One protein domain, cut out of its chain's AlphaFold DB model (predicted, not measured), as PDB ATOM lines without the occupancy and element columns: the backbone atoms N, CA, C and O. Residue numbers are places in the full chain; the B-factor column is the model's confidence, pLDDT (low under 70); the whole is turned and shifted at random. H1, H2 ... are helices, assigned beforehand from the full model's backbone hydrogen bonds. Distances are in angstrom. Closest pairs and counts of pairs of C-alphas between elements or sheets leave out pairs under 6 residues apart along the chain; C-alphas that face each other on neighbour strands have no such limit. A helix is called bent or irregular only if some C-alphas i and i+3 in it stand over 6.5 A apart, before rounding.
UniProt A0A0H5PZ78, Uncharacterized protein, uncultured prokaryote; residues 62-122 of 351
ATOM      1  N   GLU A  62     105.679 124.660 130.570       72.19
ATOM      2  CA  GLU A  62     106.254 125.907 131.088       72.19
ATOM      3  C   GLU A  62     107.486 125.713 131.982       72.19
ATOM      4  O   GLU A  62     108.427 126.501 131.919       72.19
ATOM      5  N   TRP A  63     107.535 124.642 132.779       81.56
ATOM      6  CA  TRP A  63     108.724 124.321 133.568       81.56
ATOM      7  C   TRP A  63     109.899 123.950 132.661       81.56
ATOM      8  O   TRP A  63     111.017 124.405 132.885       81.56
ATOM      9  N   TYR A  64     109.645 123.164 131.611       72.69
ATOM     10  CA  TYR A  64     110.682 122.786 130.654       72.69
ATOM     11  C   TYR A  64     111.192 123.972 129.845       72.69
ATOM     12  O   TYR A  64     112.398 124.087 129.640       72.69
ATOM     13  N   LYS A  65     110.294 124.876 129.440       70.19
ATOM     14  CA  LYS A  65     110.671 126.143 128.806       70.19
ATOM     15  C   LYS A  65     111.576 126.957 129.729       70.19
ATOM     16  O   LYS A  65     112.652 127.361 129.307       70.19
ATOM     17  N   ALA A  66     111.198 127.127 130.997       77.94
ATOM     18  CA  ALA A  66     112.010 127.854 131.972       77.94
ATOM     19  C   ALA A  66     113.382 127.197 132.214       77.94
ATOM     20  O   ALA A  66     114.394 127.892 132.280       77.94
ATOM     21  N   GLU A  67     113.437 125.865 132.305       78.00
ATOM     22  CA  GLU A  67     114.687 125.122 132.506       78.00
ATOM     23  C   GLU A  67     115.615 125.219 131.281       78.00
ATOM     24  O   GLU A  67     116.831 125.308 131.459       78.00
ATOM     25  N   MET A  68     115.057 125.240 130.061       69.19
ATOM     26  CA  MET A  68     115.811 125.385 128.808       69.19
ATOM     27  C   MET A  68     116.271 126.816 128.520       69.19
ATOM     28  O   MET A  68     117.324 126.996 127.916       69.19
ATOM     29  N   ILE A  69     115.507 127.818 128.961       70.44
ATOM     30  CA  ILE A  69     115.846 129.243 128.826       70.44
ATOM     31  C   ILE A  69     116.890 129.672 129.864       70.44
ATOM     32  O   ILE A  69     117.564 130.677 129.662       70.44
ATOM     33  N   ASN A  70     117.047 128.924 130.961       77.50
ATOM     34  CA  ASN A  70     117.996 129.257 132.017       77.50
ATOM     35  C   ASN A  70     119.426 129.357 131.442       77.50
ATOM     36  O   ASN A  70     120.035 128.349 131.070       77.50
ATOM     37  N   GLU A  71     119.918 130.597 131.346       52.44
ATOM     38  CA  GLU A  71     120.927 131.089 130.386       52.44
ATOM     39  C   GLU A  71     122.320 130.442 130.509       52.44
ATOM     40  O   GLU A  71     123.198 130.654 129.673       52.44
ATOM     41  N   GLU A  72     122.540 129.609 131.524       55.19
ATOM     42  CA  GLU A  72     123.831 128.982 131.810       55.19
ATOM     43  C   GLU A  72     124.033 127.611 131.140       55.19
ATOM     44  O   GLU A  72     125.144 127.073 131.161       55.19
ATOM     45  N   ARG A  73     122.999 127.008 130.535       60.19
ATOM     46  CA  ARG A  73     123.105 125.673 129.920       60.19
ATOM     47  C   ARG A  73     122.793 125.697 128.429       60.19
ATOM     48  O   ARG A  73     121.657 125.898 128.018       60.19
ATOM     49  N   LYS A  74     123.790 125.355 127.607       68.50
ATOM     50  CA  LYS A  74     123.550 124.931 126.221       68.50
ATOM     51  C   LYS A  74     122.884 123.555 126.238       68.50
ATOM     52  O   LYS A  74     123.538 122.542 126.497       68.50
ATOM     53  N   TYR A  75     121.578 123.518 126.003       70.75
ATOM     54  CA  TYR A  75     120.844 122.266 125.870       70.75
ATOM     55  C   TYR A  75     121.047 121.694 124.475       70.75
ATOM     56  O   TYR A  75     120.553 122.236 123.494       70.75
ATOM     57  N   SER A  76     121.735 120.559 124.405       78.50
ATOM     58  CA  SER A  76     121.749 119.748 123.194       78.50
ATOM     59  C   SER A  76     120.502 118.874 123.119       78.50
ATOM     60  O   SER A  76     119.920 118.484 124.138       78.50
ATOM     61  N   PHE A  77     120.147 118.448 121.912       73.19
ATOM     62  CA  PHE A  77     119.068 117.484 121.692       73.19
ATOM     63  C   PHE A  77     119.175 116.235 122.580       73.19
ATOM     64  O   PHE A  77     118.178 115.747 123.102       73.19
ATOM     65  N   LYS A  78     120.397 115.732 122.807       78.56
ATOM     66  CA  LYS A  78     120.653 114.576 123.684       78.56
ATOM     67  C   LYS A  78     120.176 114.816 125.119       78.56
ATOM     68  O   LYS A  78     119.711 113.876 125.762       78.56
ATOM     69  N   HIS A  79     120.293 116.044 125.622       80.19
ATOM     70  CA  HIS A  79     119.771 116.408 126.937       80.19
ATOM     71  C   HIS A  79     118.246 116.470 126.936       80.19
ATOM     72  O   HIS A  79     117.636 115.883 127.827       80.19
ATOM     73  N   LEU A  80     117.639 117.083 125.913       79.69
ATOM     74  CA  LEU A  80     116.183 117.129 125.752       79.69
ATOM     75  C   LEU A  80     115.571 115.718 125.742       79.69
ATOM     76  O   LEU A  80     114.619 115.446 126.467       79.69
ATOM     77  N   TYR A  81     116.170 114.792 124.993       78.19
ATOM     78  CA  TYR A  81     115.747 113.392 124.961       78.19
ATOM     79  C   TYR A  81     115.816 112.719 126.320       78.19
ATOM     80  O   TYR A  81     114.813 112.190 126.784       78.19
ATOM     81  N   LYS A  82     116.975 112.769 126.984       80.81
ATOM     82  CA  LYS A  82     117.136 112.159 128.309       80.81
ATOM     83  C   LYS A  82     116.137 112.716 129.315       80.81
ATOM     84  O   LYS A  82     115.640 111.971 130.150       80.81
ATOM     85  N   MET A  83     115.848 114.010 129.227       80.44
ATOM     86  CA  MET A  83     114.880 114.673 130.083       80.44
ATOM     87  C   MET A  83     113.464 114.127 129.842       80.44
ATOM     88  O   MET A  83     112.834 113.657 130.788       80.44
ATOM     89  N   ILE A  84     113.014 114.081 128.586       80.19
ATOM     90  CA  ILE A  84     111.697 113.543 128.210       80.19
ATOM     91  C   ILE A  84     111.584 112.047 128.544       80.19
ATOM     92  O   ILE A  84     110.596 111.620 129.134       80.19
ATOM     93  N   GLU A  85     112.599 111.243 128.228       80.12
ATOM     94  CA  GLU A  85     112.630 109.812 128.549       80.12
ATOM     95  C   GLU A  85     112.576 109.574 130.063       80.12
ATOM     96  O   GLU A  85     111.835 108.708 130.523       80.12
ATOM     97  N   SER A  86     113.312 110.369 130.848       77.12
ATOM     98  CA  SER A  86     113.318 110.239 132.307       77.12
ATOM     99  C   SER A  86     111.976 110.590 132.948       77.12
ATOM    100  O   SER A  86     111.574 109.918 133.895       77.12
ATOM    101  N   GLU A  87     111.278 111.602 132.424       74.50
ATOM    102  CA  GLU A  87     110.010 112.072 132.982       74.50
ATOM    103  C   GLU A  87     108.837 111.196 132.537       74.50
ATOM    104  O   GLU A  87     108.034 110.742 133.348       74.50
ATOM    105  N   PHE A  88     108.732 110.947 131.232       77.19
ATOM    106  CA  PHE A  88     107.574 110.266 130.662       77.19
ATOM    107  C   PHE A  88     107.745 108.745 130.630       77.19
ATOM    108  O   PHE A  88     106.772 108.035 130.394       77.19
ATOM    109  N   LYS A  89     108.958 108.229 130.888       78.50
ATOM    110  CA  LYS A  89     109.308 106.799 130.799       78.50
ATOM    111  C   LYS A  89     108.945 106.175 129.444       78.50
ATOM    112  O   LYS A  89     108.672 104.979 129.360       78.50
ATOM    113  N   ILE A  90     108.945 106.982 128.379       72.69
ATOM    114  CA  ILE A  90     108.663 106.541 127.010       72.69
ATOM    115  C   ILE A  90     109.997 106.331 126.287       72.69
ATOM    116  O   ILE A  90     110.776 107.284 126.188       72.69
ATOM    117  N   PRO A  91     110.266 105.131 125.740       66.25
ATOM    118  CA  PRO A  91     111.437 104.913 124.904       66.25
ATOM    119  C   PRO A  91     111.360 105.792 123.652       66.25
ATOM    120  O   PRO A  91     110.331 105.873 122.969       66.25
ATOM    121  N   ILE A  92     112.459 106.475 123.347       62.44
ATOM    122  CA  ILE A  92     112.508 107.442 122.252       62.44
ATOM    123  C   ILE A  92     112.604 106.706 120.920       62.44
ATOM    124  O   ILE A  92     113.680 106.374 120.431       62.44
ATOM    125  N   VAL A  93     111.444 106.488 120.309       65.94
ATOM    126  CA  VAL A  93     111.297 106.157 118.892       65.94
ATOM    127  C   VAL A  93     110.292 107.154 118.323       65.94
ATOM    128  O   VAL A  93     109.094 106.885 118.278       65.94
ATOM    129  N   ILE A  94     110.788 108.338 117.956       57.25
ATOM    130  CA  ILE A  94     109.987 109.542 117.650       57.25
ATOM    131  C   ILE A  94     108.909 109.257 116.596       57.25
ATOM    132  O   ILE A  94     107.770 109.692 116.744       57.25
ATOM    133  N   ASN A  95     109.235 108.449 115.585       56.22
ATOM    134  CA  ASN A  95     108.317 108.116 114.492       56.22
ATOM    135  C   ASN A  95     107.074 107.337 114.964       56.22
ATOM    136  O   ASN A  95     106.053 107.373 114.293       56.22
ATOM    137  N   LYS A  96     107.127 106.685 116.136       62.56
ATOM    138  CA  LYS A  96     106.003 105.936 116.726       62.56
ATOM    139  C   LYS A  96     105.226 106.726 117.782       62.56
ATOM    140  O   LYS A  96     104.255 106.221 118.339       62.56
ATOM    141  N   TRP A  97     105.651 107.949 118.111       66.31
ATOM    142  CA  TRP A  97     104.968 108.762 119.125       66.31
ATOM    143  C   TRP A  97     103.644 109.321 118.609       66.31
ATOM    144  O   TRP A  97     102.689 109.408 119.368       66.31
ATOM    145  N   VAL A  98     103.558 109.646 117.318       61.94
ATOM    146  CA  VAL A  98     102.340 110.213 116.711       61.94
ATOM    147  C   VAL A  98     101.257 109.146 116.486       61.94
ATOM    148  O   VAL A  98     100.086 109.474 116.352       61.94
ATOM    149  N   GLU A  99     101.627 107.862 116.495       69.12
ATOM    150  CA  GLU A  99     100.706 106.740 116.259       69.12
ATOM    151  C   GLU A  99      99.826 106.403 117.471       69.12
ATOM    152  O   GLU A  99      98.861 105.653 117.343       69.12
ATOM    153  N   LYS A 100     100.161 106.921 118.658       71.69
ATOM    154  CA  LYS A 100      99.437 106.634 119.896       71.69
ATOM    155  C   LYS A 100      98.935 107.917 120.542       71.69
ATOM    156  O   LYS A 100      99.737 108.766 120.923       71.69
ATOM    157  N   ASP A 101      97.628 108.004 120.768       70.25
ATOM    158  CA  ASP A 101      96.983 109.172 121.389       70.25
ATOM    159  C   ASP A 101      97.588 109.533 122.758       70.25
ATOM    160  O   ASP A 101      97.753 110.710 123.081       70.25
ATOM    161  N   GLU A 102      98.006 108.529 123.536       69.44
ATOM    162  CA  GLU A 102      98.671 108.695 124.839       69.44
ATOM    163  C   GLU A 102     100.013 109.449 124.767       69.44
ATOM    164  O   GLU A 102     100.430 110.066 125.747       69.44
ATOM    165  N   ASN A 103     100.666 109.462 123.601       75.50
ATOM    166  CA  ASN A 103     101.970 110.092 123.386       75.50
ATOM    167  C   ASN A 103     101.864 111.480 122.733       75.50
ATOM    168  O   ASN A 103     102.870 112.186 122.625       75.50
ATOM    169  N   LEU A 104     100.665 111.904 122.319       72.94
ATOM    170  CA  LEU A 104     100.458 113.163 121.602       72.94
ATOM    171  C   LEU A 104     100.844 114.386 122.451       72.94
ATOM    172  O   LEU A 104     101.394 115.359 121.934       72.94
ATOM    173  N   GLU A 105     100.588 114.329 123.760       70.56
ATOM    174  CA  GLU A 105     100.996 115.364 124.718       70.56
ATOM    175  C   GLU A 105     102.529 115.484 124.780       70.56
ATOM    176  O   GLU A 105     103.078 116.581 124.687       70.56
ATOM    177  N   VAL A 106     103.226 114.349 124.837       74.06
ATOM    178  CA  VAL A 106     104.694 114.284 124.898       74.06
ATOM    179  C   VAL A 106     105.323 114.780 123.600       74.06
ATOM    180  O   VAL A 106     106.305 115.521 123.625       74.06
ATOM    181  N   TYR A 107     104.722 114.439 122.459       77.12
ATOM    182  CA  TYR A 107     105.157 114.923 121.152       77.12
ATOM    183  C   TYR A 107     105.015 116.446 121.012       77.12
ATOM    184  O   TYR A 107     105.923 117.098 120.496       77.12
ATOM    185  N   LYS A 108     103.917 117.033 121.511       76.88
ATOM    186  CA  LYS A 108     103.732 118.495 121.531       76.88
ATOM    187  C   LYS A 108     104.807 119.183 122.371       76.88
ATOM    188  O   LYS A 108     105.437 120.118 121.887       76.88
ATOM    189  N   VAL A 109     105.072 118.666 123.574       76.00
ATOM    190  CA  VAL A 109     106.132 119.186 124.453       76.00
ATOM    191  C   VAL A 109     107.499 119.090 123.777       76.00
ATOM    192  O   VAL A 109     108.233 120.070 123.737       76.00
ATOM    193  N   TYR A 110     107.831 117.942 123.181       81.88
ATOM    194  CA  TYR A 110     109.077 117.767 122.436       81.88
ATOM    195  C   TYR A 110     109.230 118.780 121.299       81.88
ATOM    196  O   TYR A 110     110.298 119.371 121.154       81.88
ATOM    197  N   ARG A 111     108.180 118.977 120.492       81.81
ATOM    198  CA  ARG A 111     108.210 119.887 119.344       81.81
ATOM    199  C   ARG A 111     108.476 121.325 119.783       81.81
ATOM    200  O   ARG A 111     109.374 121.955 119.245       81.81
ATOM    201  N   GLU A 112     107.751 121.804 120.790       80.81
ATOM    202  CA  GLU A 112     107.929 123.166 121.303       80.81
ATOM    203  C   GLU A 112     109.313 123.390 121.920       80.81
ATOM    204  O   GLU A 112     109.889 124.461 121.763       80.81
ATOM    205  N   LEU A 113     109.869 122.385 122.602       79.44
ATOM    206  CA  LEU A 113     111.210 122.475 123.184       79.44
ATOM    207  C   LEU A 113     112.322 122.351 122.134       79.44
ATOM    208  O   LEU A 113     113.379 122.956 122.292       79.44
ATOM    209  N   ARG A 114     112.097 121.588 121.057       81.75
ATOM    210  CA  ARG A 114     113.027 121.474 119.925       81.75
ATOM    211  C   ARG A 114     113.258 122.827 119.258       81.75
ATOM    212  O   ARG A 114     114.401 123.140 118.952       81.75
ATOM    213  N   ASP A 115     112.198 123.604 119.061       80.44
ATOM    214  CA  ASP A 115     112.275 124.893 118.364       80.44
ATOM    215  C   ASP A 115     113.070 125.954 119.162       80.44
ATOM    216  O   ASP A 115     113.447 126.987 118.614       80.44
ATOM    217  N   LEU A 116     113.374 125.689 120.441       78.62
ATOM    218  CA  LEU A 116     114.225 126.528 121.294       78.62
ATOM    219  C   LEU A 116     115.725 126.196 121.186       78.62
ATOM    220  O   LEU A 116     116.548 126.929 121.732       78.62
ATOM    221  N   ILE A 117     116.101 125.095 120.525       79.44
ATOM    222  CA  ILE A 117     117.505 124.696 120.347       79.44
ATOM    223  C   ILE A 117     118.063 125.388 119.087       79.44
ATOM    224  O   ILE A 117     117.455 125.267 118.022       79.44
ATOM    225  N   PRO A 118     119.213 126.093 119.159       76.44
ATOM    226  CA  PRO A 118     119.820 126.744 117.996       76.44
ATOM    227  C   PRO A 118     120.080 125.769 116.832       76.44
ATOM    228  O   PRO A 118     120.640 124.691 117.031       76.44
ATOM    229  N   GLN A 119     119.709 126.166 115.607       61.78
ATOM    230  CA  GLN A 119     119.741 125.302 114.412       61.78
ATOM    231  C   GLN A 119     121.147 124.872 113.954       61.78
ATOM    232  O   GLN A 119     121.268 123.898 113.218       61.78
ATOM    233  N   GLU A 120     122.211 125.523 114.430       56.91
ATOM    234  CA  GLU A 120     123.600 125.156 114.112       56.91
ATOM    235  C   GLU A 120     123.966 123.719 114.565       56.91
ATOM    236  O   GLU A 120     124.912 123.128 114.047       56.91
ATOM    237  N   GLU A 121     123.208 123.111 115.491       52.84
ATOM    238  CA  GLU A 121     123.381 121.700 115.884       52.84
ATOM    239  C   GLU A 121     122.614 120.688 114.997       52.84
ATOM    240  O   GLU A 121     122.903 119.487 115.070       52.84
ATOM    241  N   ASP A 122     121.655 121.120 114.161       46.41
ATOM    242  CA  ASP A 122     120.788 120.217 113.374       46.41
ATOM    243  C   ASP A 122     121.541 119.601 112.167       46.41
ATOM    244  O   ASP A 122     121.308 118.445 111.807       46.41
TER     245      ASP A 122
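Overview. This is residues 62 to 122 of the 351 residues of an uncharacterized protein of uncultured prokaryote (UniProt A0A0H5PZ78). A helical hairpin, H2 and H3 side by side and running opposite ways, makes the body, and the short helix H1 lies near the end of it where H2 begins and H3 ends. At the other end of the hairpin, the long loop of residues 89 to 100 joins H2 to H3. The printed part has 61 residues, with three named helices in the order H1, H2, H3 and no named strand; the class is all helix. It is compact, with a radius of gyration of the C-alphas of 11.7 A, and spans 34 by 24 by 16 A.

Arrangement. Start at H1, residues 62 to 69, and look across to H3, residues 101 to 114. The two only just touch, with 3 pairs of C-alphas within 8 A, and H3 does so with residue 113 alone. Their closest C-alphas are those of Lys 65 and Leu 113, 6.7 A apart. They run the same way at a shallow tilt of 30 degrees. Next along the printed part is H2, residues 77 to 88; H1 and H2 are near each other, with 5 pairs of C-alphas within 10 A. H2 and H3 touch, with 7 pairs of C-alphas within 8 A, the closest being those of Phe 77 and Arg 114 at 7.5 A. They form a helical hairpin, running opposite ways at a shallow tilt of 32 degrees, with their centres 11.7 A apart. In H1 and H2 every O i to N i+4 pair is within hydrogen-bond range; in H3 it is 8 of 10.

Along the chain. Find C-alpha 62 at (106.254, 125.907, 131.088); from there H1 runs 10.4 A to C-alpha 69. H2 begins at C-alpha 77, at (119.068, 117.484, 121.692), and measures 16.3 A to C-alpha 88. H3, the longest helix by residues, runs 20.3 A from C-alpha 101 to C-alpha 114 at (113.027, 121.474, 119.925). It is irregular: C-alphas 102 and 105 are 7.1 A apart, and its line is a rough one.

Size, cuts and confidence. The two C-alphas farthest apart are those of Glu 72 and Glu 99, 35.7 A. From C-alpha 62 to C-alpha 122 it is 23.6 A, and the printed part has no cut. The link from H1 to H2 is short, 7 residues, and that from H2 to H3 is long, 12 residues. Look in the B-factor column for the model's confidence: the mean pLDDT of the printed part is 71.9, and 19 residues are under 70, among them residues 71 to 74, 91 to 99 and 119 to 122.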